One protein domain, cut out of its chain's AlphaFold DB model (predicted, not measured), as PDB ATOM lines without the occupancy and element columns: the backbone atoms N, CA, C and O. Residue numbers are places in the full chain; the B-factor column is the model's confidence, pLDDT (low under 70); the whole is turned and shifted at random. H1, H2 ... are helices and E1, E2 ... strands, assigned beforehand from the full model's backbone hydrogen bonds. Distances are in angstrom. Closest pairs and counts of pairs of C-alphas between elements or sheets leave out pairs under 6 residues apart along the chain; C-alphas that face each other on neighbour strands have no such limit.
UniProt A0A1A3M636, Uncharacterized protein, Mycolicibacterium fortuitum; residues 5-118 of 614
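Overview. This is residues 5 to 118 of the 614 residues of an uncharacterized protein of Mycolicibacterium fortuitum (UniProt A0A1A3M636). One twisted antiparallel sheet of six strands is covered by helices on both faces: the long helix H1 slants over one face, and H3, with the short H2, packs on the other, which makes three layers. A long unnamed stretch, residues 41 to 59, leads from the edge strand E2 back to E3 inside the sheet. The printed part has 114 residues with three named helices and six named strands, in the order H1 E1 E2 E3 E4 E5 E6 H2 H3; across the sheet the order is E2 E1 E3 E4 E5 E6. The class is mixed, helices and strands, and the whole is compact and rounded, with a radius of gyration of the C-alphas of 13.1 A and spans of 35 by 30 by 28 A.

Arrangement. Start with the sheet: E3, residues 60 to 67, is antiparallel to E1, residues 24 to 30, where N 28 and O 62 are 2.7 A apart, within hydrogen-bond range. E1 forms a hairpin with the edge strand E2, residues 35 to 40; look at N 38 and O 27, 2.7 A. On the other side of E3, find a meander, each strand the antiparallel neighbour of the one before: E3, E4 at residues 72 to 78, E5 at 84 to 90, and the edge strand E6 at 96 to 98. Its hairpins show N 63 and O 76 at 2.8 A, N 87 and O 75 at 2.7 A, and N 96 and O 88 at 2.8 A. H1, residues 5 to 21, is on one face at a height of 8.8 A over the sheet, over E3 and E4 and slantwise to the strands, at 40 degrees to E3 on the local plane; its closest C-alphas to E3 are those of Met 18 and Tyr 66, 6.4 A. On the opposite face is H3, residues 106 to 117, at a height of 8.9 A, over E3 and E4 and slantwise at 35 degrees to E3 on the local plane; Val 61 and Ala 116 have its closest C-alphas to E3, 5.7 A. H2, residues 101 to 104, is on the same face as H3, only just over E5, with 3 of its C-alphas falling on it. H2 and H3 are close but not clearly touching, with the C-alphas of Phe 102 and His 109 closest at 5.6 A. Every O i to N i+4 pair is within range in H3, and 12 of 13 in H1; H2 is too short for one.

Along the chain. Find C-alpha 5 at (3.505, 1.230, 25.337); from there H1 runs 25.0 A to C-alpha 21. E3 runs 23.3 A from C-alpha 60 at (17.868, 5.075, 19.383), and H3 runs 15.9 A to C-alpha 117 at (25.392, 11.151, 19.405).

Size, cuts and confidence. The C-alphas farthest apart, of Pro 56 and Asp 92, are 36.1 A apart. The printed part has no cut; the link from E2 to E3 is long, and the others are tight. The mean pLDDT of the printed part is 78.9; among the residues under 70 are 41 to 48.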
ATOM      1  N   GLY A   5       4.022   2.570  25.032       70.75
ATOM      2  CA  GLY A   5       3.505   1.230  25.337       70.75
ATOM      3  C   GLY A   5       4.302   0.098  24.676       70.75
ATOM      4  O   GLY A   5       4.600  -0.901  25.326       70.75
ATOM      5  N   SER A   6       4.712   0.264  23.411       76.12
ATOM      6  CA  SER A   6       5.584  -0.718  22.746       76.12
ATOM      7  C   SER A   6       6.982  -0.791  23.365       76.12
ATOM      8  O   SER A   6       7.579  -1.865  23.375       76.12
ATOM      9  N   PHE A   7       7.478   0.322  23.915       81.31
ATOM     10  CA  PHE A   7       8.776   0.377  24.582       81.31
ATOM     11  C   PHE A   7       8.748  -0.361  25.923       81.31
ATOM     12  O   PHE A   7       9.575  -1.232  26.161       81.31
ATOM     13  N   VAL A   8       7.726  -0.113  26.749       84.88
ATOM     14  CA  VAL A   8       7.519  -0.853  28.006       84.88
ATOM     15  C   VAL A   8       7.393  -2.355  27.743       84.88
ATOM     16  O   VAL A   8       8.076  -3.146  28.382       84.88
ATOM     17  N   GLY A   9       6.609  -2.765  26.739       85.12
ATOM     18  CA  GLY A   9       6.485  -4.181  26.375       85.12
ATOM     19  C   GLY A   9       7.796  -4.836  25.909       85.12
ATOM     20  O   GLY A   9       7.951  -6.049  26.041       85.12
ATOM     21  N   LEU A  10       8.747  -4.064  25.371       87.81
ATOM     22  CA  LEU A  10      10.094  -4.548  25.068       87.81
ATOM     23  C   LEU A  10      10.935  -4.704  26.342       87.81
ATOM     24  O   LEU A  10      11.555  -5.751  26.520       87.81
ATOM     25  N   LEU A  11      10.921  -3.705  27.228       90.00
ATOM     26  CA  LEU A  11      11.644  -3.747  28.505       90.00
ATOM     27  C   LEU A  11      11.195  -4.924  29.377       90.00
ATOM     28  O   LEU A  11      12.023  -5.582  29.995       90.00
ATOM     29  N   GLU A  12       9.905  -5.251  29.349       89.06
ATOM     30  CA  GLU A  12       9.343  -6.425  30.023       89.06
ATOM     31  C   GLU A  12       9.946  -7.749  29.527       89.06
ATOM     32  O   GLU A  12      10.231  -8.650  30.318       89.06
ATOM     33  N   ARG A  13      10.207  -7.868  28.218       88.69
ATOM     34  CA  ARG A  13      10.877  -9.051  27.657       88.69
ATOM     35  C   ARG A  13      12.335  -9.137  28.098       88.69
ATOM     36  O   ARG A  13      12.790 -10.229  28.431       88.69
ATOM     37  N   TYR A  14      13.048  -8.009  28.125       88.50
ATOM     38  CA  TYR A  14      14.424  -7.978  28.627       88.50
ATOM     39  C   TYR A  14      14.492  -8.316  30.116       88.50
ATOM     40  O   TYR A  14      15.313  -9.143  30.501       88.50
ATOM     41  N   ARG A  15      13.574  -7.776  30.928       87.31
ATOM     42  CA  ARG A  15      13.450  -8.119  32.348       87.31
ATOM     43  C   ARG A  15      13.296  -9.620  32.545       87.31
ATOM     44  O   ARG A  15      14.047 -10.210  33.308       87.31
ATOM     45  N   ALA A  16      12.353 -10.247  31.839       86.38
ATOM     46  CA  ALA A  16      12.101 -11.679  31.968       86.38
ATOM     47  C   ALA A  16      13.337 -12.529  31.618       86.38
ATOM     48  O   ALA A  16      13.630 -13.497  32.319       86.38
ATOM     49  N   ALA A  17      14.081 -12.146  30.574       84.44
ATOM     50  CA  ALA A  17      15.331 -12.811  30.210       84.44
ATOM     51  C   ALA A  17      16.403 -12.643  31.304       84.44
ATOM     52  O   ALA A  17      16.945 -13.634  31.784       84.44
ATOM     53  N   MET A  18      16.642 -11.418  31.778       85.69
ATOM     54  CA  MET A  18      17.660 -11.135  32.800       85.69
ATOM     55  C   MET A  18      17.338 -11.747  34.168       85.69
ATOM     56  O   MET A  18      18.241 -12.196  34.869       85.69
ATOM     57  N   VAL A  19      16.056 -11.819  34.544       84.00
ATOM     58  CA  VAL A  19      15.605 -12.518  35.760       84.00
ATOM     59  C   VAL A  19      15.997 -13.994  35.706       84.00
ATOM     60  O   VAL A  19      16.432 -14.544  36.717       84.00
ATOM     61  N   SER A  20      15.890 -14.632  34.536       81.06
ATOM     62  CA  SER A  20      16.290 -16.035  34.371       81.06
ATOM     63  C   SER A  20      17.805 -16.254  34.479       81.06
ATOM     64  O   SER A  20      18.233 -17.340  34.862       81.06
ATOM     65  N   GLU A  21      18.600 -15.219  34.194       76.94
ATOM     66  CA  GLU A  21      20.068 -15.241  34.246       76.94
ATOM     67  C   GLU A  21      20.637 -14.799  35.608       76.94
ATOM     68  O   GLU A  21      21.825 -14.972  35.866       76.94
ATOM     69  N   GLY A  22      19.803 -14.275  36.515       77.56
ATOM     70  CA  GLY A  22      20.198 -13.921  37.882       77.56
ATOM     71  C   GLY A  22      20.873 -12.555  38.044       77.56
ATOM     72  O   GLY A  22      21.174 -12.195  39.174       77.56
ATOM     73  N   SER A  23      21.102 -11.809  36.961       81.00
ATOM     74  CA  SER A  23      21.383 -10.360  36.829       81.00
ATOM     75  C   SER A  23      21.860 -10.111  35.396       81.00
ATOM     76  O   SER A  23      22.293 -11.045  34.720       81.00
ATOM     77  N   GLY A  24      21.808  -8.875  34.906       82.12
ATOM     78  CA  GLY A  24      22.354  -8.584  33.581       82.12
ATOM     79  C   GLY A  24      22.322  -7.117  33.197       82.12
ATOM     80  O   GLY A  24      21.527  -6.338  33.714       82.12
ATOM     81  N   GLU A  25      23.178  -6.753  32.250       84.88
ATOM     82  CA  GLU A  25      23.177  -5.443  31.615       84.88
ATOM     83  C   GLU A  25      23.428  -5.604  30.110       84.88
ATOM     84  O   GLU A  25      24.203  -6.462  29.681       84.88
ATOM     85  N   LEU A  26      22.731  -4.820  29.291       86.12
ATOM     86  CA  LEU A  26      22.904  -4.795  27.841       86.12
ATOM     87  C   LEU A  26      22.678  -3.390  27.285       86.12
ATOM     88  O   LEU A  26      21.908  -2.601  27.831       86.12
ATOM     89  N   LEU A  27      23.333  -3.100  26.169       87.31
ATOM     90  CA  LEU A  27      23.110  -1.938  25.327       87.31
ATOM     91  C   LEU A  27      22.456  -2.405  24.019       87.31
ATOM     92  O   LEU A  27      22.940  -3.322  23.368       87.31
ATOM     93  N   VAL A  28      21.363  -1.773  23.612       88.19
ATOM     94  CA  VAL A  28      20.666  -2.018  22.347       88.19
ATOM     95  C   VAL A  28      20.763  -0.768  21.497       88.19
ATOM     96  O   VAL A  28      20.447   0.323  21.967       88.19
ATOM     97  N   ARG A  29      21.146  -0.920  20.234       87.50
ATOM     98  CA  ARG A  29      21.107   0.151  19.237       87.50
ATOM     99  C   ARG A  29      20.066  -0.196  18.192       87.50
ATOM    100  O   ARG A  29      20.123  -1.278  17.616       87.50
ATOM    101  N   PHE A  30      19.107   0.688  17.965       86.19
ATOM    102  CA  PHE A  30      18.075   0.502  16.954       86.19
ATOM    103  C   PHE A  30      18.505   1.176  15.658       86.19
ATOM    104  O   PHE A  30      18.733   2.380  15.651       86.19
ATOM    105  N   PHE A  31      18.591   0.403  14.582       81.88
ATOM    106  CA  PHE A  31      18.746   0.899  13.216       81.88
ATOM    107  C   PHE A  31      17.423   0.731  12.460       81.88
ATOM    108  O   PHE A  31      16.527   0.015  12.919       81.88
ATOM    109  N   GLU A  32      17.316   1.361  11.290       72.56
ATOM    110  CA  GLU A  32      16.128   1.295  10.428       72.56
ATOM    111  C   GLU A  32      15.739  -0.158  10.073       72.56
ATOM    112  O   GLU A  32      14.557  -0.503  10.008       72.56
ATOM    113  N   ASP A  33      16.731  -1.032   9.882       70.88
ATOM    114  CA  ASP A  33      16.554  -2.415   9.436       70.88
ATOM    115  C   ASP A  33      16.548  -3.448  10.578       70.88
ATOM    116  O   ASP A  33      15.838  -4.457  10.491       70.88
ATOM    117  N   LYS A  34      17.325  -3.233  11.649       75.19
ATOM    118  CA  LYS A  34      17.457  -4.186  12.770       75.19
ATOM    119  C   LYS A  34      18.009  -3.547  14.053       75.19
ATOM    120  O   LYS A  34      18.704  -2.541  13.989       75.19
ATOM    121  N   PRO A  35      17.782  -4.155  15.231       79.69
ATOM    122  CA  PRO A  35      18.537  -3.821  16.433       79.69
ATOM    123  C   PRO A  35      19.880  -4.575  16.505       79.69
ATOM    124  O   PRO A  35      19.945  -5.758  16.164       79.69
ATOM    125  N   ASP A  36      20.928  -3.920  17.008       79.94
ATOM    126  CA  ASP A  36      22.162  -4.549  17.511       79.94
ATOM    127  C   ASP A  36      22.107  -4.607  19.041       79.94
ATOM    128  O   ASP A  36      21.595  -3.686  19.677       79.94
ATOM    129  N   THR A  37      22.588  -5.689  19.647       80.81
ATOM    130  CA  THR A  37      22.598  -5.865  21.107       80.81
ATOM    131  C   THR A  37      24.006  -6.200  21.567       80.81
ATOM    132  O   THR A  37      24.564  -7.220  21.178       80.81
ATOM    133  N   VAL A  38      24.546  -5.343  22.426       77.88
ATOM    134  CA  VAL A  38      25.868  -5.446  23.033       77.88
ATOM    135  C   VAL A  38      25.682  -5.795  24.508       77.88
ATOM    136  O   VAL A  38      25.196  -4.966  25.278       77.88
ATOM    137  N   PRO A  39      26.002  -7.020  24.936       73.94
ATOM    138  CA  PRO A  39      25.908  -7.382  26.341       73.94
ATOM    139  C   PRO A  39      27.044  -6.743  27.160       73.94
ATOM    140  O   PRO A  39      28.166  -6.611  26.673       73.94
ATOM    141  N   ILE A  40      26.755  -6.345  28.403       74.31
ATOM    142  CA  ILE A  40      27.671  -5.582  29.264       74.31
ATOM    143  C   ILE A  40      28.143  -6.443  30.456       74.31
ATOM    144  O   ILE A  40      27.316  -7.106  31.090       74.31
ATOM    145  N   PRO A  41      29.453  -6.449  30.787       60.75
ATOM    146  CA  PRO A  41      29.995  -7.142  31.954       60.75
ATOM    147  C   PRO A  41      29.313  -6.757  33.280       60.75
ATOM    148  O   PRO A  41      29.372  -5.615  33.731       60.75
ATOM    149  N   TYR A  42      28.725  -7.745  33.954       58.88
ATOM    150  CA  TYR A  42      28.228  -7.650  35.330       58.88
ATOM    151  C   TYR A  42      29.195  -8.412  36.260       58.88
ATOM    152  O   TYR A  42      29.645  -9.487  35.855       58.88
ATOM    153  N   PRO A  43      29.545  -7.921  37.471       53.06
ATOM    154  CA  PRO A  43      28.908  -6.866  38.262       53.06
ATOM    155  C   PRO A  43      29.618  -5.503  38.193       53.06
ATOM    156  O   PRO A  43      29.790  -4.861  39.226       53.06
ATOM    157  N   GLN A  44      29.973  -4.993  37.007       56.06
ATOM    158  CA  GLN A  44      30.450  -3.604  36.864       56.06
ATOM    159  C   GLN A  44      29.393  -2.650  36.244       56.06
ATOM    160  O   GLN A  44      29.663  -2.059  35.193       56.06
ATOM    161  N   PRO A  45      28.208  -2.461  36.886       53.25
ATOM    162  CA  PRO A  45      27.160  -1.524  36.485       53.25
ATOM    163  C   PRO A  45      27.654  -0.194  35.922       53.25
ATOM    164  O   PRO A  45      28.319   0.571  36.622       53.25
ATOM    165  N   GLY A  46      27.285   0.121  34.680       54.50
ATOM    166  CA  GLY A  46      27.412   1.457  34.085       54.50
ATOM    167  C   GLY A  46      28.821   1.994  33.797       54.50
ATOM    168  O   GLY A  46      28.959   2.872  32.948       54.50
ATOM    169  N   MET A  47      29.881   1.465  34.418       56.28
ATOM    170  CA  MET A  47      31.264   1.753  34.012       56.28
ATOM    171  C   MET A  47      31.658   0.995  32.748       56.28
ATOM    172  O   MET A  47      32.399   1.533  31.935       56.28
ATOM    173  N   ALA A  48      31.117  -0.203  32.537       62.59
ATOM    174  CA  ALA A  48      31.420  -1.018  31.364       62.59
ATOM    175  C   ALA A  48      30.789  -0.501  30.052       62.59
ATOM    176  O   ALA A  48      31.078  -1.012  28.974       62.59
ATOM    177  N   LEU A  49      29.953   0.542  30.130       71.50
ATOM    178  CA  LEU A  49      29.519   1.312  28.961       71.50
ATOM    179  C   LEU A  49      30.611   2.274  28.453       71.50
ATOM    180  O   LEU A  49      30.530   2.757  27.324       71.50
ATOM    181  N   ARG A  50      31.632   2.569  29.271       67.69
ATOM    182  CA  ARG A  50      32.800   3.356  28.853       67.69
ATOM    183  C   ARG A  50      33.611   2.529  27.854       67.69
ATOM    184  O   ARG A  50      33.897   1.366  28.108       67.69
ATOM    185  N   GLY A  51      33.935   3.125  26.707       64.50
ATOM    186  CA  GLY A  51      34.562   2.429  25.579       64.50
ATOM    187  C   GLY A  51      33.584   1.878  24.532       64.50
ATOM    188  O   GLY A  51      34.037   1.383  23.500       64.50
ATOM    189  N   LEU A  52      32.259   1.989  24.738       76.12
ATOM    190  CA  LEU A  52      31.261   1.663  23.707       76.12
ATOM    191  C   LEU A  52      31.041   2.822  22.750       76.12
ATOM    192  O   LEU A  52      30.665   3.921  23.140       76.12
ATOM    193  N   SER A  53      31.307   2.596  21.477       73.44
ATOM    194  CA  SER A  53      31.389   3.664  20.490       73.44
ATOM    195  C   SER A  53      30.042   4.177  20.043       73.44
ATOM    196  O   SER A  53      29.017   3.488  20.088       73.44
ATOM    197  N   HIS A  54      30.073   5.421  19.589       75.06
ATOM    198  CA  HIS A  54      28.979   5.964  18.827       75.06
ATOM    199  C   HIS A  54      28.870   5.285  17.475       75.06
ATOM    200  O   HIS A  54      29.861   5.128  16.763       75.06
ATOM    201  N   VAL A  55      27.636   4.952  17.111       72.94
ATOM    202  CA  VAL A  55      27.299   4.465  15.778       72.94
ATOM    203  C   VAL A  55      26.330   5.472  15.150       72.94
ATOM    204  O   VAL A  55      25.144   5.425  15.473       72.94
ATOM    205  N   PRO A  56      26.816   6.380  14.280       65.56
ATOM    206  CA  PRO A  56      26.054   7.501  13.717       65.56
ATOM    207  C   PRO A  56      24.708   7.206  13.051       65.56
ATOM    208  O   PRO A  56      23.965   8.145  12.785       65.56
ATOM    209  N   ASP A  57      24.424   5.949  12.727       73.25
ATOM    210  CA  ASP A  57      23.189   5.539  12.055       73.25
ATOM    211  C   ASP A  57      22.150   4.938  13.024       73.25
ATOM    212  O   ASP A  57      21.081   4.505  12.593       73.25
ATOM    213  N   ALA A  58      22.443   4.871  14.328       77.56
ATOM    214  CA  ALA A  58      21.489   4.391  15.322       77.56
ATOM    215  C   ALA A  58      20.396   5.444  15.574       77.56
ATOM    216  O   ALA A  58      20.685   6.555  15.997       77.56
ATOM    217  N   GLU A  59      19.127   5.088  15.384       83.31
ATOM    218  CA  GLU A  59      17.976   5.966  15.645       83.31
ATOM    219  C   GLU A  59      17.661   6.100  17.143       83.31
ATOM    220  O   GLU A  59      17.022   7.060  17.577       83.31
ATOM    221  N   LEU A  60      18.067   5.109  17.939       85.88
ATOM    222  CA  LEU A  60      17.868   5.075  19.383       85.88
ATOM    223  C   LEU A  60      18.895   4.147  20.031       85.88
ATOM    224  O   LEU A  60      19.132   3.038  19.549       85.88
ATOM    225  N   VAL A  61      19.440   4.556  21.170       88.44
ATOM    226  CA  VAL A  61      20.307   3.733  22.012       88.44
ATOM    227  C   VAL A  61      19.615   3.485  23.350       88.44
ATOM    228  O   VAL A  61      19.100   4.411  23.971       88.44
ATOM    229  N   LEU A  62      19.583   2.232  23.797       90.69
ATOM    230  CA  LEU A  62      18.906   1.785  25.009       90.69
ATOM    231  C   LEU A  62      19.854   0.947  25.868       90.69
ATOM    232  O   LEU A  62      20.250  -0.134  25.458       90.69
ATOM    233  N   ASN A  63      20.159   1.385  27.082       90.69
ATOM    234  CA  ASN A  63      20.780   0.539  28.097       90.69
ATOM    235  C   ASN A  63      19.689  -0.053  28.991       90.69
ATOM    236  O   ASN A  63      18.765   0.655  29.389       90.69
ATOM    237  N   VAL A  64      19.773  -1.348  29.278       89.62
ATOM    238  CA  VAL A  64      18.885  -2.044  30.212       89.62
ATOM    239  C   VAL A  64      19.751  -2.789  31.206       89.62
ATOM    240  O   VAL A  64      20.626  -3.550  30.806       89.62
ATOM    241  N   GLN A  65      19.467  -2.600  32.485       88.88
ATOM    242  CA  GLN A  65      20.142  -3.246  33.592       88.88
ATOM    243  C   GLN A  65      19.118  -3.854  34.545       88.88
ATOM    244  O   GLN A  65      18.108  -3.227  34.864       88.88
ATOM    245  N   TYR A  66      19.412  -5.054  35.032       87.81
ATOM    246  CA  TYR A  66      18.667  -5.736  36.076       87.81
ATOM    247  C   TYR A  66      19.619  -6.268  37.152       87.81
ATOM    248  O   TYR A  66      20.564  -6.997  36.843       87.81
ATOM    249  N   ILE A  67      19.336  -5.920  38.408       86.81
ATOM    250  CA  ILE A  67      20.100  -6.311  39.599       86.81
ATOM    251  C   ILE A  67      19.215  -7.237  40.431       86.81
ATOM    252  O   ILE A  67      18.207  -6.798  40.988       86.81
ATOM    253  N   ALA A  68      19.561  -8.521  40.515       85.44
ATOM    254  CA  ALA A  68      18.717  -9.495  41.205       85.44
ATOM    255  C   ALA A  68      18.713  -9.319  42.725       85.44
ATOM    256  O   ALA A  68      17.691  -9.591  43.351       85.44
ATOM    257  N   GLU A  69      19.806  -8.833  43.322       84.62
ATOM    258  CA  GLU A  69      19.897  -8.600  44.767       84.62
ATOM    259  C   GLU A  69      18.848  -7.596  45.253       84.62
ATOM    260  O   GLU A  69      18.316  -7.731  46.355       84.62
ATOM    261  N   THR A  70      18.542  -6.594  44.426       84.12
ATOM    262  CA  THR A  70      17.548  -5.556  44.727       84.12
ATOM    263  C   THR A  70      16.237  -5.749  43.965       84.12
ATOM    264  O   THR A  70      15.273  -5.031  44.220       84.12
ATOM    265  N   GLY A  71      16.193  -6.690  43.017       85.12
ATOM    266  CA  GLY A  71      15.087  -6.874  42.079       85.12
ATOM    267  C   GLY A  71      14.863  -5.669  41.162       85.12
ATOM    268  O   GLY A  71      13.779  -5.533  40.603       85.12
ATOM    269  N   THR A  72      15.837  -4.765  41.030       88.19
ATOM    270  CA  THR A  72      15.653  -3.475  40.354       88.19
ATOM    271  C   THR A  72      16.016  -3.572  38.882       88.19
ATOM    272  O   THR A  72      17.089  -4.056  38.529       88.19
ATOM    273  N   LEU A  73      15.138  -3.048  38.031       90.19
ATOM    274  CA  LEU A  73      15.386  -2.788  36.624       90.19
ATOM    275  C   LEU A  73      15.549  -1.288  36.388       90.19
ATOM    276  O   LEU A  73      14.679  -0.495  36.756       90.19
ATOM    277  N   THR A  74      16.618  -0.930  35.690       88.88
ATOM    278  CA  THR A  74      16.861   0.415  35.171       88.88
ATOM    279  C   THR A  74      16.989   0.329  33.660       88.88
ATOM    280  O   THR A  74      17.734  -0.500  33.147       88.88
ATOM    281  N   ALA A  75      16.259   1.167  32.932       90.75
ATOM    282  CA  ALA A  75      16.379   1.251  31.485       90.75
ATOM    283  C   ALA A  75      16.454   2.702  31.023       90.75
ATOM    284  O   ALA A  75      15.688   3.553  31.471       90.75
ATOM    285  N   ILE A  76      17.393   2.992  30.134       89.00
ATOM    286  CA  ILE A  76      17.763   4.351  29.758       89.00
ATOM    287  C   ILE A  76      17.850   4.422  28.248       89.00
ATOM    288  O   ILE A  76      18.674   3.745  27.644       89.00
ATOM    289  N   ALA A  77      16.988   5.235  27.651       89.06
ATOM    290  CA  ALA A  77      16.904   5.416  26.212       89.06
ATOM    291  C   ALA A  77      17.353   6.829  25.832       89.06
ATOM    292  O   ALA A  77      16.890   7.782  26.456       89.06
ATOM    293  N   VAL A  78      18.205   6.959  24.817       85.62
ATOM    294  CA  VAL A  78      18.696   8.235  24.278       85.62
ATOM    295  C   VAL A  78      18.651   8.196  22.751       85.62
ATOM    296  O   VAL A  78      19.056   7.200  22.150       85.62
ATOM    297  N   SER A  79      18.147   9.255  22.126       80.06
ATOM    298  CA  SER A  79      18.145   9.451  20.673       80.06
ATOM    299  C   SER A  79      19.304  10.348  20.210       80.06
ATOM    300  O   SER A  79      19.895  11.058  21.025       80.06
ATOM    301  N   PRO A  80      19.630  10.354  18.902       71.81
ATOM    302  CA  PRO A  80      20.718  11.163  18.336       71.81
ATOM    303  C   PRO A  80      20.583  12.682  18.507       71.81
ATOM    304  O   PRO A  80      21.549  13.410  18.314       71.81
ATOM    305  N   ASP A  81      19.395  13.180  18.852       66.62
ATOM    306  CA  ASP A  81      19.156  14.589  19.188       66.62
ATOM    307  C   ASP A  81      19.483  14.922  20.659       66.62
ATOM    308  O   ASP A  81      19.226  16.033  21.122       66.62
ATOM    309  N   GLY A  82      20.017  13.953  21.408       66.62
ATOM    310  CA  GLY A  82      20.347  14.061  22.825       66.62
ATOM    311  C   GLY A  82      19.141  14.000  23.760       66.62
ATOM    312  O   GLY A  82      19.305  14.056  24.980       66.62
ATOM    313  N   THR A  83      17.923  13.862  23.230       75.50
ATOM    314  CA  THR A  83      16.751  13.631  24.070       75.50
ATOM    315  C   THR A  83      16.722  12.186  24.549       75.50
ATOM    316  O   THR A  83      17.273  11.271  23.942       75.50
ATOM    317  N   GLY A  84      16.073  11.943  25.682       78.75
ATOM    318  CA  GLY A  84      15.967  10.585  26.181       78.75
ATOM    319  C   GLY A  84      15.030  10.450  27.364       78.75
ATOM    320  O   GLY A  84      14.294  11.367  27.738       78.75
ATOM    321  N   THR A  85      14.991   9.258  27.939       86.38
ATOM    322  CA  THR A  85      14.079   8.924  29.026       86.38
ATOM    323  C   THR A  85      14.635   7.782  29.865       86.38
ATOM    324  O   THR A  85      15.227   6.839  29.345       86.38
ATOM    325  N   VAL A  86      14.373   7.856  31.170       88.69
ATOM    326  CA  VAL A  86      14.682   6.799  32.135       88.69
ATOM    327  C   VAL A  86      13.402   6.057  32.508       88.69
ATOM    328  O   VAL A  86      12.341   6.659  32.701       88.69
ATOM    329  N   PHE A  87      13.517   4.745  32.633       90.38
ATOM    330  CA  PHE A  87      12.494   3.832  33.104       90.38
ATOM    331  C   PHE A  87      13.034   3.055  34.300       90.38
ATOM    332  O   PHE A  87      14.187   2.627  34.296       90.38
ATOM    333  N   LEU A  88      12.188   2.864  35.306       89.31
ATOM    334  CA  LEU A  88      12.496   2.065  36.487       89.31
ATOM    335  C   LEU A  88      11.402   1.025  36.699       89.31
ATOM    336  O   LEU A  88      10.229   1.284  36.426       89.31
ATOM    337  N   GLY A  89      11.777  -0.137  37.212       87.19
ATOM    338  CA  GLY A  89      10.839  -1.162  37.651       87.19
ATOM    339  C   GLY A  89      11.460  -2.048  38.719       87.19
ATOM    340  O   GLY A  89      12.679  -2.104  38.848       87.19
ATOM    341  N   ASN A  90      10.621  -2.753  39.469       86.88
ATOM    342  CA  ASN A  90      11.049  -3.838  40.354       86.88
ATOM    343  C   ASN A  90      10.640  -5.188  39.753       86.88
ATOM    344  O   ASN A  90       9.900  -5.211  38.772       86.88
ATOM    345  N   SER A  91      11.093  -6.308  40.314       75.50
ATOM    346  CA  SER A  91      10.832  -7.668  39.812       75.50
ATOM    347  C   SER A  91       9.352  -7.940  39.523       75.50
ATOM    348  O   SER A  91       9.030  -8.547  38.506       75.50
ATOM    349  N   ASP A  92       8.464  -7.419  40.372       75.69
ATOM    350  CA  ASP A  92       7.029  -7.729  40.359       75.69
ATOM    351  C   ASP A  92       6.135  -6.514  40.050       75.69
ATOM    352  O   ASP A  92       4.914  -6.640  39.943       75.69
ATOM    353  N   GLU A  93       6.722  -5.324  39.895       83.69
ATOM    354  CA  GLU A  93       5.986  -4.074  39.675       83.69
ATOM    355  C   GLU A  93       6.019  -3.639  38.203       83.69
ATOM    356  O   GLU A  93       6.948  -3.993  37.475       83.69
ATOM    357  N   PRO A  94       5.032  -2.859  37.724       85.06
ATOM    358  CA  PRO A  94       5.070  -2.316  36.372       85.06
ATOM    359  C   PRO A  94       6.292  -1.417  36.160       85.06
ATOM    360  O   PRO A  94       6.602  -0.576  37.004       85.06
ATOM    361  N   ILE A  95       6.942  -1.538  35.002       90.00
ATOM    362  CA  ILE A  95       7.990  -0.599  34.593       90.00
ATOM    363  C   ILE A  95       7.350   0.767  34.313       90.00
ATOM    364  O   ILE A  95       6.431   0.884  33.496       90.00
ATOM    365  N   VAL A  96       7.845   1.811  34.973       88.81
ATOM    366  CA  VAL A  96       7.333   3.181  34.864       88.81
ATOM    367  C   VAL A  96       8.370   4.119  34.266       88.81
ATOM    368  O   VAL A  96       9.568   4.023  34.527       88.81
ATOM    369  N   ARG A  97       7.890   5.075  33.470       88.31
ATOM    370  CA  ARG A  97       8.695   6.203  32.996       88.31
ATOM    371  C   ARG A  97       8.962   7.158  34.156       88.31
ATOM    372  O   ARG A  97       8.021   7.551  34.842       88.31
ATOM    373  N   VAL A  98      10.208   7.591  34.313       85.25
ATOM    374  CA  VAL A  98      10.619   8.589  35.305       85.25
ATOM    375  C   VAL A  98      10.788   9.946  34.616       85.25
ATOM    376  O   VAL A  98      11.731  10.120  33.837       85.25
ATOM    377  N   PRO A  99       9.896  10.923  34.870       75.50
ATOM    378  CA  PRO A  99      10.117  12.303  34.447       75.50
ATOM    379  C   PRO A  99      11.430  12.821  35.042       75.50
ATOM    380  O   PRO A  99      11.723  12.536  36.200       75.50
ATOM    381  N   GLU A 100      12.223  13.547  34.249       72.12
ATOM    382  CA  GLU A 100      13.506  14.134  34.683       72.12
ATOM    383  C   GLU A 100      14.534  13.110  35.208       72.12
ATOM    384  O   GLU A 100      15.481  13.466  35.906       72.12
ATOM    385  N   GLY A 101      14.398  11.825  34.857       73.50
ATOM    386  CA  GLY A 101      15.277  10.772  35.376       73.50
ATOM    387  C   GLY A 101      16.771  10.995  35.103       73.50
ATOM    388  O   GLY A 101      17.597  10.591  35.916       73.50
ATOM    389  N   PHE A 102      17.131  11.704  34.029       72.25
ATOM    390  CA  PHE A 102      18.525  12.063  33.748       72.25
ATOM    391  C   PHE A 102      19.139  13.042  34.742       72.25
ATOM    392  O   PHE A 102      20.330  12.933  35.012       72.25
ATOM    393  N   GLN A 103      18.346  13.929  35.354       68.19
ATOM    394  CA  GLN A 103      18.846  14.799  36.424       68.19
ATOM    395  C   GLN A 103      19.314  13.979  37.634       68.19
ATOM    396  O   GLN A 103      20.167  14.415  38.398       68.19
ATOM    397  N   ARG A 104      18.767  12.767  37.801       68.12
ATOM    398  CA  ARG A 104      19.121  11.844  38.887       68.12
ATOM    399  C   ARG A 104      20.239  10.870  38.517       68.12
ATOM    400  O   ARG A 104      20.795  10.246  39.413       68.12
ATOM    401  N   LEU A 105      20.558  10.727  37.229       72.38
ATOM    402  CA  LEU A 105      21.586   9.819  36.705       72.38
ATOM    403  C   LEU A 105      22.504  10.549  35.701       72.38
ATOM    404  O   LEU A 105      22.588  10.144  34.539       72.38
ATOM    405  N   PRO A 106      23.197  11.623  36.123       68.69
ATOM    406  CA  PRO A 106      23.900  12.530  35.214       68.69
ATOM    407  C   PRO A 106      25.070  11.858  34.480       68.69
ATOM    408  O   PRO A 106      25.197  11.989  33.267       68.69
ATOM    409  N   LEU A 107      25.868  11.037  35.173       72.12
ATOM    410  CA  LEU A 107      26.958  10.276  34.547       72.12
ATOM    411  C   LEU A 107      26.447   9.318  33.464       72.12
ATOM    412  O   LEU A 107      27.044   9.193  32.399       72.12
ATOM    413  N   MET A 108      25.334   8.645  33.735       74.62
ATOM    414  CA  MET A 108      24.761   7.682  32.804       74.62
ATOM    415  C   MET A 108      24.116   8.377  31.606       74.62
ATOM    416  O   MET A 108      24.254   7.909  30.481       74.62
ATOM    417  N   HIS A 109      23.476   9.527  31.827       75.81
ATOM    418  CA  HIS A 109      23.014  10.397  30.750       75.81
ATOM    419  C   HIS A 109      24.168  10.766  29.809       75.81
ATOM    420  O   HIS A 109      24.041  10.611  28.596       75.81
ATOM    421  N   LEU A 110      25.315  11.171  30.358       73.00
ATOM    422  CA  LEU A 110      26.490  11.512  29.563       73.00
ATOM    423  C   LEU A 110      27.031  10.338  28.749       73.00
ATOM    424  O   LEU A 110      27.212  10.470  27.541       73.00
ATOM    425  N   VAL A 111      27.269   9.194  29.395       78.12
ATOM    426  CA  VAL A 111      27.775   7.987  28.725       78.12
ATOM    427  C   VAL A 111      26.824   7.575  27.600       78.12
ATOM    428  O   VAL A 111      27.243   7.428  26.454       78.12
ATOM    429  N   MET A 112      25.529   7.462  27.904       81.06
ATOM    430  CA  MET A 112      24.518   7.048  26.931       81.06
ATOM    431  C   MET A 112      24.392   8.024  25.774       81.06
ATOM    432  O   MET A 112      24.172   7.598  24.642       81.06
ATOM    433  N   THR A 113      24.576   9.318  26.026       76.06
ATOM    434  CA  THR A 113      24.477  10.294  24.950       76.06
ATOM    435  C   THR A 113      25.752  10.421  24.130       76.06
ATOM    436  O   THR A 113      25.661  10.608  22.921       76.06
ATOM    437  N   LYS A 114      26.934  10.199  24.720       77.06
ATOM    438  CA  LYS A 114      28.173   9.992  23.953       77.06
ATOM    439  C   LYS A 114      28.012   8.808  22.994       77.06
ATOM    440  O   LYS A 114      28.340   8.942  21.821       77.06
ATOM    441  N   ILE A 115      27.429   7.697  23.457       80.06
ATOM    442  CA  ILE A 115      27.130   6.517  22.624       80.06
ATOM    443  C   ILE A 115      26.064   6.824  21.557       80.06
ATOM    444  O   ILE A 115      26.152   6.313  20.445       80.06
ATOM    445  N   ALA A 116      25.047   7.630  21.865       77.88
ATOM    446  CA  ALA A 116      23.957   7.922  20.927       77.88
ATOM    447  C   ALA A 116      24.293   8.996  19.885       77.88
ATOM    448  O   ALA A 116      23.757   8.942  18.784       77.88
ATOM    449  N   CYS A 117      25.159   9.956  20.222       71.69
ATOM    450  CA  CYS A 117      25.392  11.151  19.405       71.69
ATOM    451  C   CYS A 117      26.832  11.291  18.896       71.69
ATOM    452  O   CYS A 117      27.082  12.096  18.001       71.69
ATOM    453  N   GLY A 118      27.812  10.598  19.490       67.25
ATOM    454  CA  GLY A 118      29.237  10.678  19.119       67.25
ATOM    455  C   GLY A 118      29.935  11.971  19.497       67.25
ATOM    456  O   GLY A 118      31.143  11.970  19.750       67.25
TER     457      GLY A 118